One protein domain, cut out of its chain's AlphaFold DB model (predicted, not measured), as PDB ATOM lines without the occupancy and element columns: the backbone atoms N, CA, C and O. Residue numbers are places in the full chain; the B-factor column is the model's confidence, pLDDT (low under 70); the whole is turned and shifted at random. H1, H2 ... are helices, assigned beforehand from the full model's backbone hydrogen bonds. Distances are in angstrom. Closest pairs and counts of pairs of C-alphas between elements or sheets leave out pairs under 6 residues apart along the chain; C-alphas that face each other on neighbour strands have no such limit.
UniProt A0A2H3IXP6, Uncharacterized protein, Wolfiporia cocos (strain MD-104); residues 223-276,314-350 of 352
ATOM      1  N   ASP A 223     150.837 188.355 142.116       91.75
ATOM      2  CA  ASP A 223     150.273 189.377 141.226       91.75
ATOM      3  C   ASP A 223     148.745 189.335 141.184       91.75
ATOM      4  O   ASP A 223     148.096 190.378 141.222       91.75
ATOM      5  N   ALA A 224     148.152 188.137 141.154       90.25
ATOM      6  CA  ALA A 224     146.701 187.989 141.168       90.25
ATOM      7  C   ALA A 224     146.095 188.516 142.479       90.25
ATOM      8  O   ALA A 224     145.065 189.197 142.430       90.25
ATOM      9  N   LEU A 225     146.744 188.255 143.622       89.94
ATOM     10  CA  LEU A 225     146.314 188.725 144.948       89.94
ATOM     11  C   LEU A 225     146.306 190.259 145.048       89.94
ATOM     12  O   LEU A 225     145.430 190.836 145.694       89.94
ATOM     13  N   SER A 226     147.243 190.917 144.366       89.25
ATOM     14  CA  SER A 226     147.387 192.377 144.343       89.25
ATOM     15  C   SER A 226     146.377 193.087 143.434       89.25
ATOM     16  O   SER A 226     146.344 194.315 143.384       89.25
ATOM     17  N   THR A 227     145.532 192.352 142.703       94.00
ATOM     18  CA  THR A 227     144.546 192.977 141.810       94.00
ATOM     19  C   THR A 227     143.289 193.433 142.559       94.00
ATOM     20  O   THR A 227     142.743 192.669 143.363       94.00
ATOM     21  N   PRO A 228     142.701 194.597 142.208       93.94
ATOM     22  CA  PRO A 228     141.398 195.006 142.739       93.94
ATOM     23  C   PRO A 228     140.295 193.967 142.494       93.94
ATOM     24  O   PRO A 228     139.376 193.830 143.294       93.94
ATOM     25  N   LYS A 229     140.411 193.187 141.408       94.50
ATOM     26  CA  LYS A 229     139.517 192.065 141.094       94.50
ATOM     27  C   LYS A 229     139.503 191.007 142.193       94.50
ATOM     28  O   LYS A 229     138.435 190.505 142.530       94.50
ATOM     29  N   PHE A 230     140.677 190.631 142.693       94.31
ATOM     30  CA  PHE A 230     140.805 189.641 143.754       94.31
ATOM     31  C   PHE A 230     140.371 190.234 145.095       94.31
ATOM     32  O   PHE A 230     139.512 189.668 145.771       94.31
ATOM     33  N   GLN A 231     140.895 191.417 145.419       94.94
ATOM     34  CA  GLN A 231     140.623 192.139 146.663       94.94
ATOM     35  C   GLN A 231     139.130 192.423 146.878       94.94
ATOM     36  O   GLN A 231     138.650 192.336 148.005       94.94
ATOM     37  N   ALA A 232     138.378 192.699 145.806       95.19
ATOM     38  CA  ALA A 232     136.948 192.986 145.878       95.19
ATOM     39  C   ALA A 232     136.089 191.837 146.419       95.19
ATOM     40  O   ALA A 232     134.949 192.092 146.786       95.19
ATOM     41  N   ASN A 233     136.587 190.596 146.448       94.38
ATOM     42  CA  ASN A 233     135.807 189.447 146.921       94.38
ATOM     43  C   ASN A 233     135.729 189.347 148.448       94.38
ATOM     44  O   ASN A 233     134.867 188.628 148.951       94.38
ATOM     45  N   PHE A 234     136.608 190.049 149.162       94.62
ATOM     46  CA  PHE A 234     136.648 190.064 150.618       94.62
ATOM     47  C   PHE A 234     135.809 191.202 151.178       94.62
ATOM     48  O   PHE A 234     135.575 192.227 150.531       94.62
ATOM     49  N   GLY A 235     135.411 191.033 152.426       93.50
ATOM     50  CA  GLY A 235     134.804 192.071 153.211       93.50
ATOM     51  C   GLY A 235     133.290 192.109 153.132       93.50
ATOM     52  O   GLY A 235     132.589 191.098 152.991       93.50
ATOM     53  N   ARG A 236     132.772 193.332 153.214       92.62
ATOM     54  CA  ARG A 236     131.343 193.602 153.102       92.62
ATOM     55  C   ARG A 236     130.807 193.305 151.688       92.62
ATOM     56  O   ARG A 236     131.515 193.498 150.695       92.62
ATOM     57  N   PRO A 237     129.511 192.959 151.544       93.31
ATOM     58  CA  PRO A 237     128.917 192.650 150.244       93.31
ATOM     59  C   PRO A 237     129.016 193.763 149.192       93.31
ATOM     60  O   PRO A 237     128.968 193.474 147.994       93.31
ATOM     61  N   LEU A 238     129.146 195.028 149.612       92.19
ATOM     62  CA  LEU A 238     129.274 196.182 148.717       92.19
ATOM     63  C   LEU A 238     130.326 195.976 147.628       92.19
ATOM     64  O   LEU A 238     130.031 196.230 146.464       92.19
ATOM     65  N   PHE A 239     131.532 195.534 147.986       93.69
ATOM     66  CA  PHE A 239     132.648 195.515 147.044       93.69
ATOM     67  C   PHE A 239     132.471 194.450 145.975       93.69
ATOM     68  O   PHE A 239     132.497 194.767 144.783       93.69
ATOM     69  N   TRP A 240     132.207 193.211 146.381       94.06
ATOM     70  CA  TRP A 240     132.116 192.116 145.424       94.06
ATOM     71  C   TRP A 240     130.890 192.254 144.523       94.06
ATOM     72  O   TRP A 240     130.971 191.992 143.323       94.06
ATOM     73  N   THR A 241     129.756 192.717 145.066       93.44
ATOM     74  CA  THR A 241     128.547 192.943 144.261       93.44
ATOM     75  C   THR A 241     128.751 194.093 143.279       93.44
ATOM     76  O   THR A 241     128.421 193.953 142.100       93.44
ATOM     77  N   ARG A 242     129.347 195.206 143.726       92.25
ATOM     78  CA  ARG A 242     129.659 196.355 142.869       92.25
ATOM     79  C   ARG A 242     130.645 195.980 141.771       92.25
ATOM     80  O   ARG A 242     130.437 196.370 140.629       92.25
ATOM     81  N   TYR A 243     131.678 195.204 142.088       93.94
ATOM     82  CA  TYR A 243     132.659 194.762 141.103       93.94
ATOM     83  C   TYR A 243     132.045 193.781 140.096       93.94
ATOM     84  O   TYR A 243     132.205 193.949 138.888       93.94
ATOM     85  N   ARG A 244     131.302 192.771 140.565       93.50
ATOM     86  CA  ARG A 244     130.713 191.723 139.714       93.50
ATOM     87  C   ARG A 244     129.672 192.265 138.738       93.50
ATOM     88  O   ARG A 244     129.727 191.917 137.562       93.50
ATOM     89  N   TYR A 245     128.755 193.099 139.225       92.12
ATOM     90  CA  TYR A 245     127.646 193.663 138.444       92.12
ATOM     91  C   TYR A 245     127.947 195.073 137.908       92.12
ATOM     92  O   TYR A 245     127.065 195.757 137.394       92.12
ATOM     93  N   GLY A 246     129.183 195.546 138.071       90.69
ATOM     94  CA  GLY A 246     129.627 196.840 137.571       90.69
ATOM     95  C   GLY A 246     130.020 196.788 136.098       90.69
ATOM     96  O   GLY A 246     130.546 195.784 135.608       90.69
ATOM     97  N   ASN A 247     129.828 197.903 135.396       92.31
ATOM     98  CA  ASN A 247     130.425 198.110 134.079       92.31
ATOM     99  C   ASN A 247     131.952 198.317 134.195       92.31
ATOM    100  O   ASN A 247     132.526 198.298 135.288       92.31
ATOM    101  N   ARG A 248     132.624 198.516 133.057       93.94
ATOM    102  CA  ARG A 248     134.079 198.718 133.005       93.94
ATOM    103  C   ARG A 248     134.548 199.865 133.912       93.94
ATOM    104  O   ARG A 248     135.445 199.649 134.718       93.94
ATOM    105  N   THR A 249     133.877 201.015 133.861       93.50
ATOM    106  CA  THR A 249     134.181 202.190 134.693       93.50
ATOM    107  C   THR A 249     134.093 201.881 136.188       93.50
ATOM    108  O   THR A 249     134.976 202.261 136.949       93.50
ATOM    109  N   ILE A 250     133.069 201.138 136.623       91.25
ATOM    110  CA  ILE A 250     132.924 200.732 138.030       91.25
ATOM    111  C   ILE A 250     134.062 199.799 138.461       91.25
ATOM    112  O   ILE A 250     134.571 199.934 139.572       91.25
ATOM    113  N   LYS A 251     134.458 198.851 137.602       94.56
ATOM    114  CA  LYS A 251     135.543 197.904 137.903       94.56
ATOM    115  C   LYS A 251     136.900 198.598 137.986       94.56
ATOM    116  O   LYS A 251     137.664 198.302 138.898       94.56
ATOM    117  N   GLU A 252     137.185 199.512 137.061       93.75
ATOM    118  CA  GLU A 252     138.428 200.296 137.032       93.75
ATOM    119  C   GLU A 252     138.485 201.301 138.198       93.75
ATOM    120  O   GLU A 252     139.528 201.466 138.825       93.75
ATOM    121  N   GLY A 253     137.348 201.901 138.562       93.44
ATOM    122  CA  GLY A 253     137.231 202.873 139.650       93.44
ATOM    123  C   GLY A 253     136.984 202.287 141.045       93.44
ATOM    124  O   GLY A 253     136.706 203.047 141.968       93.44
ATOM    125  N   ILE A 254     137.043 200.964 141.247       93.88
ATOM    126  CA  ILE A 254     136.621 200.350 142.522       93.88
ATOM    127  C   ILE A 254     137.469 200.802 143.724       93.88
ATOM    128  O   ILE A 254     136.935 201.000 144.813       93.88
ATOM    129  N   VAL A 255     138.773 201.021 143.520       92.75
ATOM    130  CA  VAL A 255     139.685 201.518 144.566       92.75
ATOM    131  C   VAL A 255     139.425 202.997 144.856       92.75
ATOM    132  O   VAL A 255     139.428 203.407 146.012       92.75
ATOM    133  N   HIS A 256     139.136 203.793 143.823       91.25
ATOM    134  CA  HIS A 256     138.740 205.193 143.993       91.25
ATOM    135  C   HIS A 256     137.442 205.305 144.797       91.25
ATOM    136  O   HIS A 256     137.360 206.060 145.755       91.25
ATOM    137  N   PHE A 257     136.458 204.469 144.473       90.62
ATOM    138  CA  PHE A 257     135.212 204.399 145.224       90.62
ATOM    139  C   PHE A 257     135.439 204.022 146.700       90.62
ATOM    140  O   PHE A 257     134.816 204.606 147.586       90.62
ATOM    141  N   ALA A 258     136.340 203.072 146.983       90.44
ATOM    142  CA  ALA A 258     136.730 202.732 148.354       90.44
ATOM    143  C   ALA A 258     137.368 203.928 149.083       90.44
ATOM    144  O   ALA A 258     137.039 204.182 150.238       90.44
ATOM    145  N   ARG A 259     138.215 204.700 148.389       87.62
ATOM    146  CA  ARG A 259     138.845 205.923 148.906       87.62
ATOM    147  C   ARG A 259     137.807 206.971 149.318       87.62
ATOM    148  O   ARG A 259     137.857 207.462 150.442       87.62
ATOM    149  N   GLU A 260     136.849 207.264 148.443       82.75
ATOM    150  CA  GLU A 260     135.783 208.249 148.698       82.75
ATOM    151  C   GLU A 260     134.816 207.815 149.806       82.75
ATOM    152  O   GLU A 260     134.248 208.654 150.499       82.75
ATOM    153  N   SER A 261     134.631 206.506 149.995       72.94
ATOM    154  CA  SER A 261     133.660 205.963 150.955       72.94
ATOM    155  C   SER A 261     134.153 205.936 152.405       72.94
ATOM    156  O   SER A 261     133.358 205.640 153.295       72.94
ATOM    157  N   CYS A 262     135.447 206.162 152.646       66.88
ATOM    158  CA  CYS A 262     136.070 205.827 153.924       66.88
ATOM    159  C   CYS A 262     136.807 206.967 154.620       66.88
ATOM    160  O   CYS A 262     137.012 206.865 155.823       66.88
ATOM    161  N   PHE A 263     137.290 208.002 153.927       64.94
ATOM    162  CA  PHE A 263     138.435 208.751 154.459       64.94
ATOM    163  C   PHE A 263     138.355 210.259 154.234       64.94
ATOM    164  O   PHE A 263     138.982 210.806 153.335       64.94
ATOM    165  N   ALA A 264     137.618 210.933 155.115       64.81
ATOM    166  CA  ALA A 264     137.708 212.385 155.288       64.81
ATOM    167  C   ALA A 264     138.684 212.800 156.411       64.81
ATOM    168  O   ALA A 264     138.909 213.989 156.606       64.81
ATOM    169  N   THR A 265     139.238 211.845 157.175       75.06
ATOM    170  CA  THR A 265     140.084 212.118 158.351       75.06
ATOM    171  C   THR A 265     141.342 211.247 158.367       75.06
ATOM    172  O   THR A 265     141.301 210.069 158.004       75.06
ATOM    173  N   GLU A 266     142.461 211.813 158.830       82.88
ATOM    174  CA  GLU A 266     143.745 211.103 158.978       82.88
ATOM    175  C   GLU A 266     143.640 209.940 159.977       82.88
ATOM    176  O   GLU A 266     144.212 208.872 159.756       82.88
ATOM    177  N   LEU A 267     142.836 210.109 161.034       87.62
ATOM    178  CA  LEU A 267     142.577 209.069 162.030       87.62
ATOM    179  C   LEU A 267     141.971 207.810 161.401       87.62
ATOM    180  O   LEU A 267     142.424 206.708 161.695       87.62
ATOM    181  N   ALA A 268     140.975 207.958 160.524       88.19
ATOM    182  CA  ALA A 268     140.345 206.817 159.869       88.19
ATOM    183  C   ALA A 268     141.328 206.050 158.973       88.19
ATOM    184  O   ALA A 268     141.331 204.818 158.974       88.19
ATOM    185  N   VAL A 269     142.171 206.779 158.232       89.00
ATOM    186  CA  VAL A 269     143.205 206.204 157.355       89.00
ATOM    187  C   VAL A 269     144.214 205.405 158.171       89.00
ATOM    188  O   VAL A 269     144.527 204.265 157.828       89.00
ATOM    189  N   LEU A 270     144.695 205.996 159.264       89.06
ATOM    190  CA  LEU A 270     145.630 205.359 160.175       89.06
ATOM    191  C   LEU A 270     145.016 204.096 160.791       89.06
ATOM    192  O   LEU A 270     145.591 203.016 160.691       89.06
ATOM    193  N   ASP A 271     143.829 204.216 161.375       91.00
ATOM    194  CA  ASP A 271     143.125 203.129 162.048       91.00
ATOM    195  C   ASP A 271     142.840 201.941 161.108       91.00
ATOM    196  O   ASP A 271     143.065 200.793 161.479       91.00
ATOM    197  N   MET A 272     142.483 202.187 159.842       90.75
ATOM    198  CA  MET A 272     142.356 201.123 158.828       90.75
ATOM    199  C   MET A 272     143.656 200.349 158.571       90.75
ATOM    200  O   MET A 272     143.605 199.205 158.117       90.75
ATOM    201  N   ARG A 273     144.820 200.961 158.808       88.88
ATOM    202  CA  ARG A 273     146.138 200.375 158.518       88.88
ATOM    203  C   ARG A 273     146.782 199.722 159.732       88.88
ATOM    204  O   ARG A 273     147.458 198.710 159.559       88.88
ATOM    205  N   ILE A 274     146.594 200.288 160.924       89.38
ATOM    206  CA  ILE A 274     147.229 199.798 162.160       89.38
ATOM    207  C   ILE A 274     146.248 199.194 163.169       89.38
ATOM    208  O   ILE A 274     146.704 198.664 164.175       89.38
ATOM    209  N   MET A 275     144.941 199.231 162.888       88.69
ATOM    210  CA  MET A 275     143.869 198.670 163.719       88.69
ATOM    211  C   MET A 275     143.922 199.200 165.155       88.69
ATOM    212  O   MET A 275     144.277 198.477 166.085       88.69
ATOM    213  N   LEU A 276     143.573 200.476 165.335       88.69
ATOM    214  CA  LEU A 276     143.530 201.078 166.663       88.69
ATOM    215  C   LEU A 276     142.492 200.364 167.533       88.69
ATOM    216  O   LEU A 276     141.347 200.128 167.119       88.69
ATOM    217  N   PRO A 314     137.805 195.037 160.040       88.31
ATOM    218  CA  PRO A 314     138.145 193.699 159.575       88.31
ATOM    219  C   PRO A 314     139.006 193.756 158.306       88.31
ATOM    220  O   PRO A 314     139.174 194.805 157.681       88.31
ATOM    221  N   SER A 315     139.535 192.604 157.895       86.56
ATOM    222  CA  SER A 315     140.377 192.486 156.704       86.56
ATOM    223  C   SER A 315     139.600 192.787 155.415       86.56
ATOM    224  O   SER A 315     139.002 191.905 154.807       86.56
ATOM    225  N   GLU A 316     139.649 194.042 154.971       93.06
ATOM    226  CA  GLU A 316     139.089 194.507 153.699       93.06
ATOM    227  C   GLU A 316     140.215 195.055 152.814       93.06
ATOM    228  O   GLU A 316     140.549 196.239 152.901       93.06
ATOM    229  N   PRO A 317     140.822 194.224 151.945       93.88
ATOM    230  CA  PRO A 317     142.012 194.601 151.185       93.88
ATOM    231  C   PRO A 317     141.817 195.846 150.312       93.88
ATOM    232  O   PRO A 317     142.731 196.653 150.204       93.88
ATOM    233  N   LEU A 318     140.618 196.054 149.753       93.81
ATOM    234  CA  LEU A 318     140.309 197.278 149.003       93.81
ATOM    235  C   LEU A 318     140.351 198.539 149.874       93.81
ATOM    236  O   LEU A 318     140.804 199.581 149.405       93.81
ATOM    237  N   LEU A 319     139.877 198.461 151.121       93.94
ATOM    238  CA  LEU A 319     139.939 199.590 152.049       93.94
ATOM    239  C   LEU A 319     141.375 199.836 152.510       93.94
ATOM    240  O   LEU A 319     141.806 200.983 152.582       93.94
ATOM    241  N   ALA A 320     142.135 198.766 152.751       92.88
ATOM    242  CA  ALA A 320     143.546 198.854 153.113       92.88
ATOM    243  C   ALA A 320     144.413 199.448 151.984       92.88
ATOM    244  O   ALA A 320     145.336 200.214 152.267       92.88
ATOM    245  N   GLU A 321     144.112 199.114 150.726       92.81
ATOM    246  CA  GLU A 321     144.733 199.693 149.529       92.81
ATOM    247  C   GLU A 321     144.350 201.169 149.367       92.81
ATOM    248  O   GLU A 321     145.209 202.021 149.140       92.81
ATOM    249  N   ALA A 322     143.068 201.505 149.536       92.25
ATOM    250  CA  ALA A 322     142.606 202.888 149.473       92.25
ATOM    251  C   ALA A 322     143.267 203.768 150.549       92.25
ATOM    252  O   ALA A 322     143.743 204.860 150.234       92.25
ATOM    253  N   ALA A 323     143.363 203.273 151.786       91.62
ATOM    254  CA  ALA A 323     144.066 203.946 152.875       91.62
ATOM    255  C   ALA A 323     145.557 204.143 152.556       91.62
ATOM    256  O   ALA A 323     146.083 205.237 152.743       91.62
ATOM    257  N   ALA A 324     146.229 203.121 152.011       90.62
ATOM    258  CA  ALA A 324     147.638 203.217 151.626       90.62
ATOM    259  C   ALA A 324     147.882 204.305 150.569       90.62
ATOM    260  O   ALA A 324     148.826 205.082 150.695       90.62
ATOM    261  N   ARG A 325     147.006 204.407 149.561       90.12
ATOM    262  CA  ARG A 325     147.094 205.461 148.538       90.12
ATOM    263  C   ARG A 325     146.904 206.855 149.122       90.12
ATOM    264  O   ARG A 325     147.599 207.769 148.703       90.12
ATOM    265  N   ILE A 326     146.000 207.018 150.088       88.62
ATOM    266  CA  ILE A 326     145.829 208.305 150.776       88.62
ATOM    267  C   ILE A 326     147.084 208.662 151.569       88.62
ATOM    268  O   ILE A 326     147.557 209.786 151.448       88.62
ATOM    269  N   MET A 327     147.655 207.718 152.325       87.44
ATOM    270  CA  MET A 327     148.907 207.964 153.053       87.44
ATOM    271  C   MET A 327     150.051 208.355 152.111       87.44
ATOM    272  O   MET A 327     150.822 209.248 152.444       87.44
ATOM    273  N   ALA A 328     150.146 207.721 150.938       86.62
ATOM    274  CA  ALA A 328     151.138 208.079 149.926       86.62
ATOM    275  C   ALA A 328     150.935 209.512 149.409       86.62
ATOM    276  O   ALA A 328     151.890 210.278 149.385       86.62
ATOM    277  N   THR A 329     149.696 209.905 149.089       85.50
ATOM    278  CA  THR A 329     149.382 211.285 148.674       85.50
ATOM    279  C   THR A 329     149.717 212.302 149.767       85.50
ATOM    280  O   THR A 329     150.365 213.301 149.479       85.50
ATOM    281  N   ILE A 330     149.352 212.030 151.026       80.06
ATOM    282  CA  ILE A 330     149.691 212.909 152.160       80.06
ATOM    283  C   ILE A 330     151.212 213.062 152.279       80.06
ATOM    284  O   ILE A 330     151.706 214.167 152.479       80.06
ATOM    285  N   ARG A 331     151.967 211.968 152.124       78.19
ATOM    286  CA  ARG A 331     153.433 211.998 152.180       78.19
ATOM    287  C   ARG A 331     154.044 212.823 151.046       78.19
ATOM    288  O   ARG A 331     154.962 213.598 151.294       78.19
ATOM    289  N   GLU A 332     153.542 212.660 149.825       80.00
ATOM    290  CA  GLU A 332     153.986 213.422 148.650       80.00
ATOM    291  C   GLU A 332     153.701 214.926 148.804       80.00
ATOM    292  O   GLU A 332     154.538 215.749 148.443       80.00
ATOM    293  N   GLU A 333     152.558 215.295 149.389       74.75
ATOM    294  CA  GLU A 333     152.190 216.693 149.656       74.75
ATOM    295  C   GLU A 333     153.016 217.330 150.790       74.75
ATOM    296  O   GLU A 333     153.192 218.550 150.815       74.75
ATOM    297  N   GLN A 334     153.536 216.525 151.725       65.19
ATOM    298  CA  GLN A 334     154.219 216.991 152.939       65.19
ATOM    299  C   GLN A 334     155.758 217.038 152.852       65.19
ATOM    300  O   GLN A 334     156.398 217.330 153.859       65.19
ATOM    301  N   ASN A 335     156.367 216.817 151.677       59.34
ATOM    302  CA  ASN A 335     157.826 216.907 151.464       59.34
ATOM    303  C   ASN A 335     158.677 216.156 152.524       59.34
ATOM    304  O   ASN A 335     159.671 216.698 153.005       59.34
ATOM    305  N   ASP A 336     158.319 214.913 152.877       55.28
ATOM    306  CA  ASP A 336     159.121 214.047 153.775       55.28
ATOM    307  C   ASP A 336     159.376 214.613 155.204       55.28
ATOM    308  O   ASP A 336     160.349 214.238 155.858       55.28
ATOM    309  N   ASP A 337     158.504 215.479 155.745       55.62
ATOM    310  CA  ASP A 337     158.600 215.904 157.155       55.62
ATOM    311  C   ASP A 337     157.937 214.859 158.087       55.62
ATOM    312  O   ASP A 337     156.770 214.980 158.478       55.62
ATOM    313  N   ASP A 338     158.682 213.793 158.418       56.94
ATOM    314  CA  ASP A 338     158.265 212.660 159.282       56.94
ATOM    315  C   ASP A 338     157.650 213.099 160.635       56.94
ATOM    316  O   ASP A 338     156.875 212.368 161.264       56.94
ATOM    317  N   ASP A 339     157.935 214.328 161.069       58.28
ATOM    318  CA  ASP A 339     157.426 214.944 162.293       58.28
ATOM    319  C   ASP A 339     155.906 215.189 162.282       58.28
ATOM    320  O   ASP A 339     155.282 215.317 163.344       58.28
ATOM    321  N   ASN A 340     155.271 215.254 161.108       55.94
ATOM    322  CA  ASN A 340     153.872 215.664 161.016       55.94
ATOM    323  C   ASN A 340     152.889 214.517 161.289       55.94
ATOM    324  O   ASN A 340     151.891 214.730 161.972       55.94
ATOM    325  N   ILE A 341     153.209 213.278 160.894       52.69
ATOM    326  CA  ILE A 341     152.435 212.089 161.307       52.69
ATOM    327  C   ILE A 341     152.503 211.936 162.833       52.69
ATOM    328  O   ILE A 341     151.489 211.666 163.481       52.69
ATOM    329  N   ALA A 342     153.675 212.180 163.429       52.34
ATOM    330  CA  ALA A 342     153.838 212.204 164.878       52.34
ATOM    331  C   ALA A 342     153.008 213.324 165.534       52.34
ATOM    332  O   ALA A 342     152.377 213.080 166.565       52.34
ATOM    333  N   ARG A 343     152.919 214.520 164.930       54.41
ATOM    334  CA  ARG A 343     152.023 215.597 165.396       54.41
ATOM    335  C   ARG A 343     150.544 215.264 165.225       54.41
ATOM    336  O   ARG A 343     149.780 215.536 166.146       54.41
ATOM    337  N   THR A 344     150.124 214.634 164.131       51.12
ATOM    338  CA  THR A 344     148.749 214.137 163.946       51.12
ATOM    339  C   THR A 344     148.396 213.108 165.021       51.12
ATOM    340  O   THR A 344     147.344 213.209 165.657       51.12
ATOM    341  N   LEU A 345     149.298 212.166 165.316       50.25
ATOM    342  CA  LEU A 345     149.150 211.200 166.412       50.25
ATOM    343  C   LEU A 345     149.078 211.889 167.790       50.25
ATOM    344  O   LEU A 345     148.265 211.507 168.635       50.25
ATOM    345  N   GLN A 346     149.884 212.930 168.023       49.59
ATOM    346  CA  GLN A 346     149.876 213.714 169.266       49.59
ATOM    347  C   GLN A 346     148.634 214.607 169.416       49.59
ATOM    348  O   GLN A 346     148.129 214.766 170.526       49.59
ATOM    349  N   ASN A 347     148.109 215.156 168.321       43.75
ATOM    350  CA  ASN A 347     146.871 215.933 168.315       43.75
ATOM    351  C   ASN A 347     145.653 215.029 168.507       43.75
ATOM    352  O   ASN A 347     144.733 215.399 169.229       43.75
ATOM    353  N   THR A 348     145.684 213.807 167.968       42.84
ATOM    354  CA  THR A 348     144.662 212.787 168.242       42.84
ATOM    355  C   THR A 348     144.634 212.430 169.733       42.84
ATOM    356  O   THR A 348     143.559 212.337 170.315       42.84
ATOM    357  N   ARG A 349     145.796 212.351 170.402       37.50
ATOM    358  CA  ARG A 349     145.888 212.179 171.869       37.50
ATOM    359  C   ARG A 349     145.261 213.313 172.691       37.50
ATOM    360  O   ARG A 349     145.031 213.107 173.874       37.50
ATOM    361  N   ARG A 350     145.022 214.496 172.116       32.88
ATOM    362  CA  ARG A 350     144.339 215.614 172.797       32.88
ATOM    363  C   ARG A 350     142.817 215.602 172.609       32.88
ATOM    364  O   ARG A 350     142.145 216.431 173.210       32.88
TER     365      ARG A 350
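AT A GLANCE: This is residues 223 to 276 and 314 to 350 of the 352 residues of an uncharacterized protein of Wolfiporia cocos (strain MD-104) (UniProt A0A2H3IXP6). The long helix H6 makes the middle of an elongated domain, and H4 and H5 pack crosswise on it. The short helices H1, H2 and H3 gather at one end, and H7 lies at the other, joined to H6 by a stretch that sticks out, residues 332 to 339. The 91 printed residues, with seven named helices, H1 to H7 in chain order, and no named strand, are all helix in class. The whole is only just compact, close to loose, with a radius of gyration of the C-alphas of 14.7 A and spans of 43 by 25 by 24 A.

HOW THE PARTS SIT: H1, residues 228 to 231, only just touches the hub H6, residues 317 to 333, with 3 pairs of C-alphas within 8 A; H6 uses residues 317 to 318 alone, and the closest C-alphas, of Gln 231 and Pro 317, are 5.3 A apart. H2, residues 237 to 244, and H3, residues 248 to 252, touch only at the corner, closest at the C-alphas of Tyr 243 and Lys 251, 5.3 A. H4, residues 254 to 262, touches H6 about perpendicular at 77 degrees, closest at the C-alphas of Arg 259 and Ala 322, 4.9 A. H5, residues 266 to 274, touches H6 at a steep tilt of 52 degrees, opposite ways; the closest C-alphas, of Val 269 and Ala 323, are 5.1 A apart. H7, residues 339 to 348, is apart from H6 and close but not clearly touching H5, the closest C-alphas being those of Leu 267 and Thr 348, 7.5 A. In H2, H3, H5, H6 and H7 every O i to N i+4 pair is within hydrogen-bond range, in H4 4 of 5; H1 is too short for such a pair.

IN THESE COORDINATES: H1 begins at C-alpha 228 (141.398, 195.006, 142.739). From first to last C-alpha H4 measures 12.7 A, H5 12.3 A, H6 24.4 A and H7 14.2 A. H7 ends at C-alpha 348 (144.662, 212.787, 168.242).

THE WHOLE: The C-alphas farthest apart, of Asn 247 and Arg 350, are 44.7 A apart. Residues 277 to 313 are not printed, and C-alphas 276 and 314 are 11.6 A apart across the cut. The links printed whole are tight. The pLDDT is under 70 at residues 262 to 264 and 334 to 350.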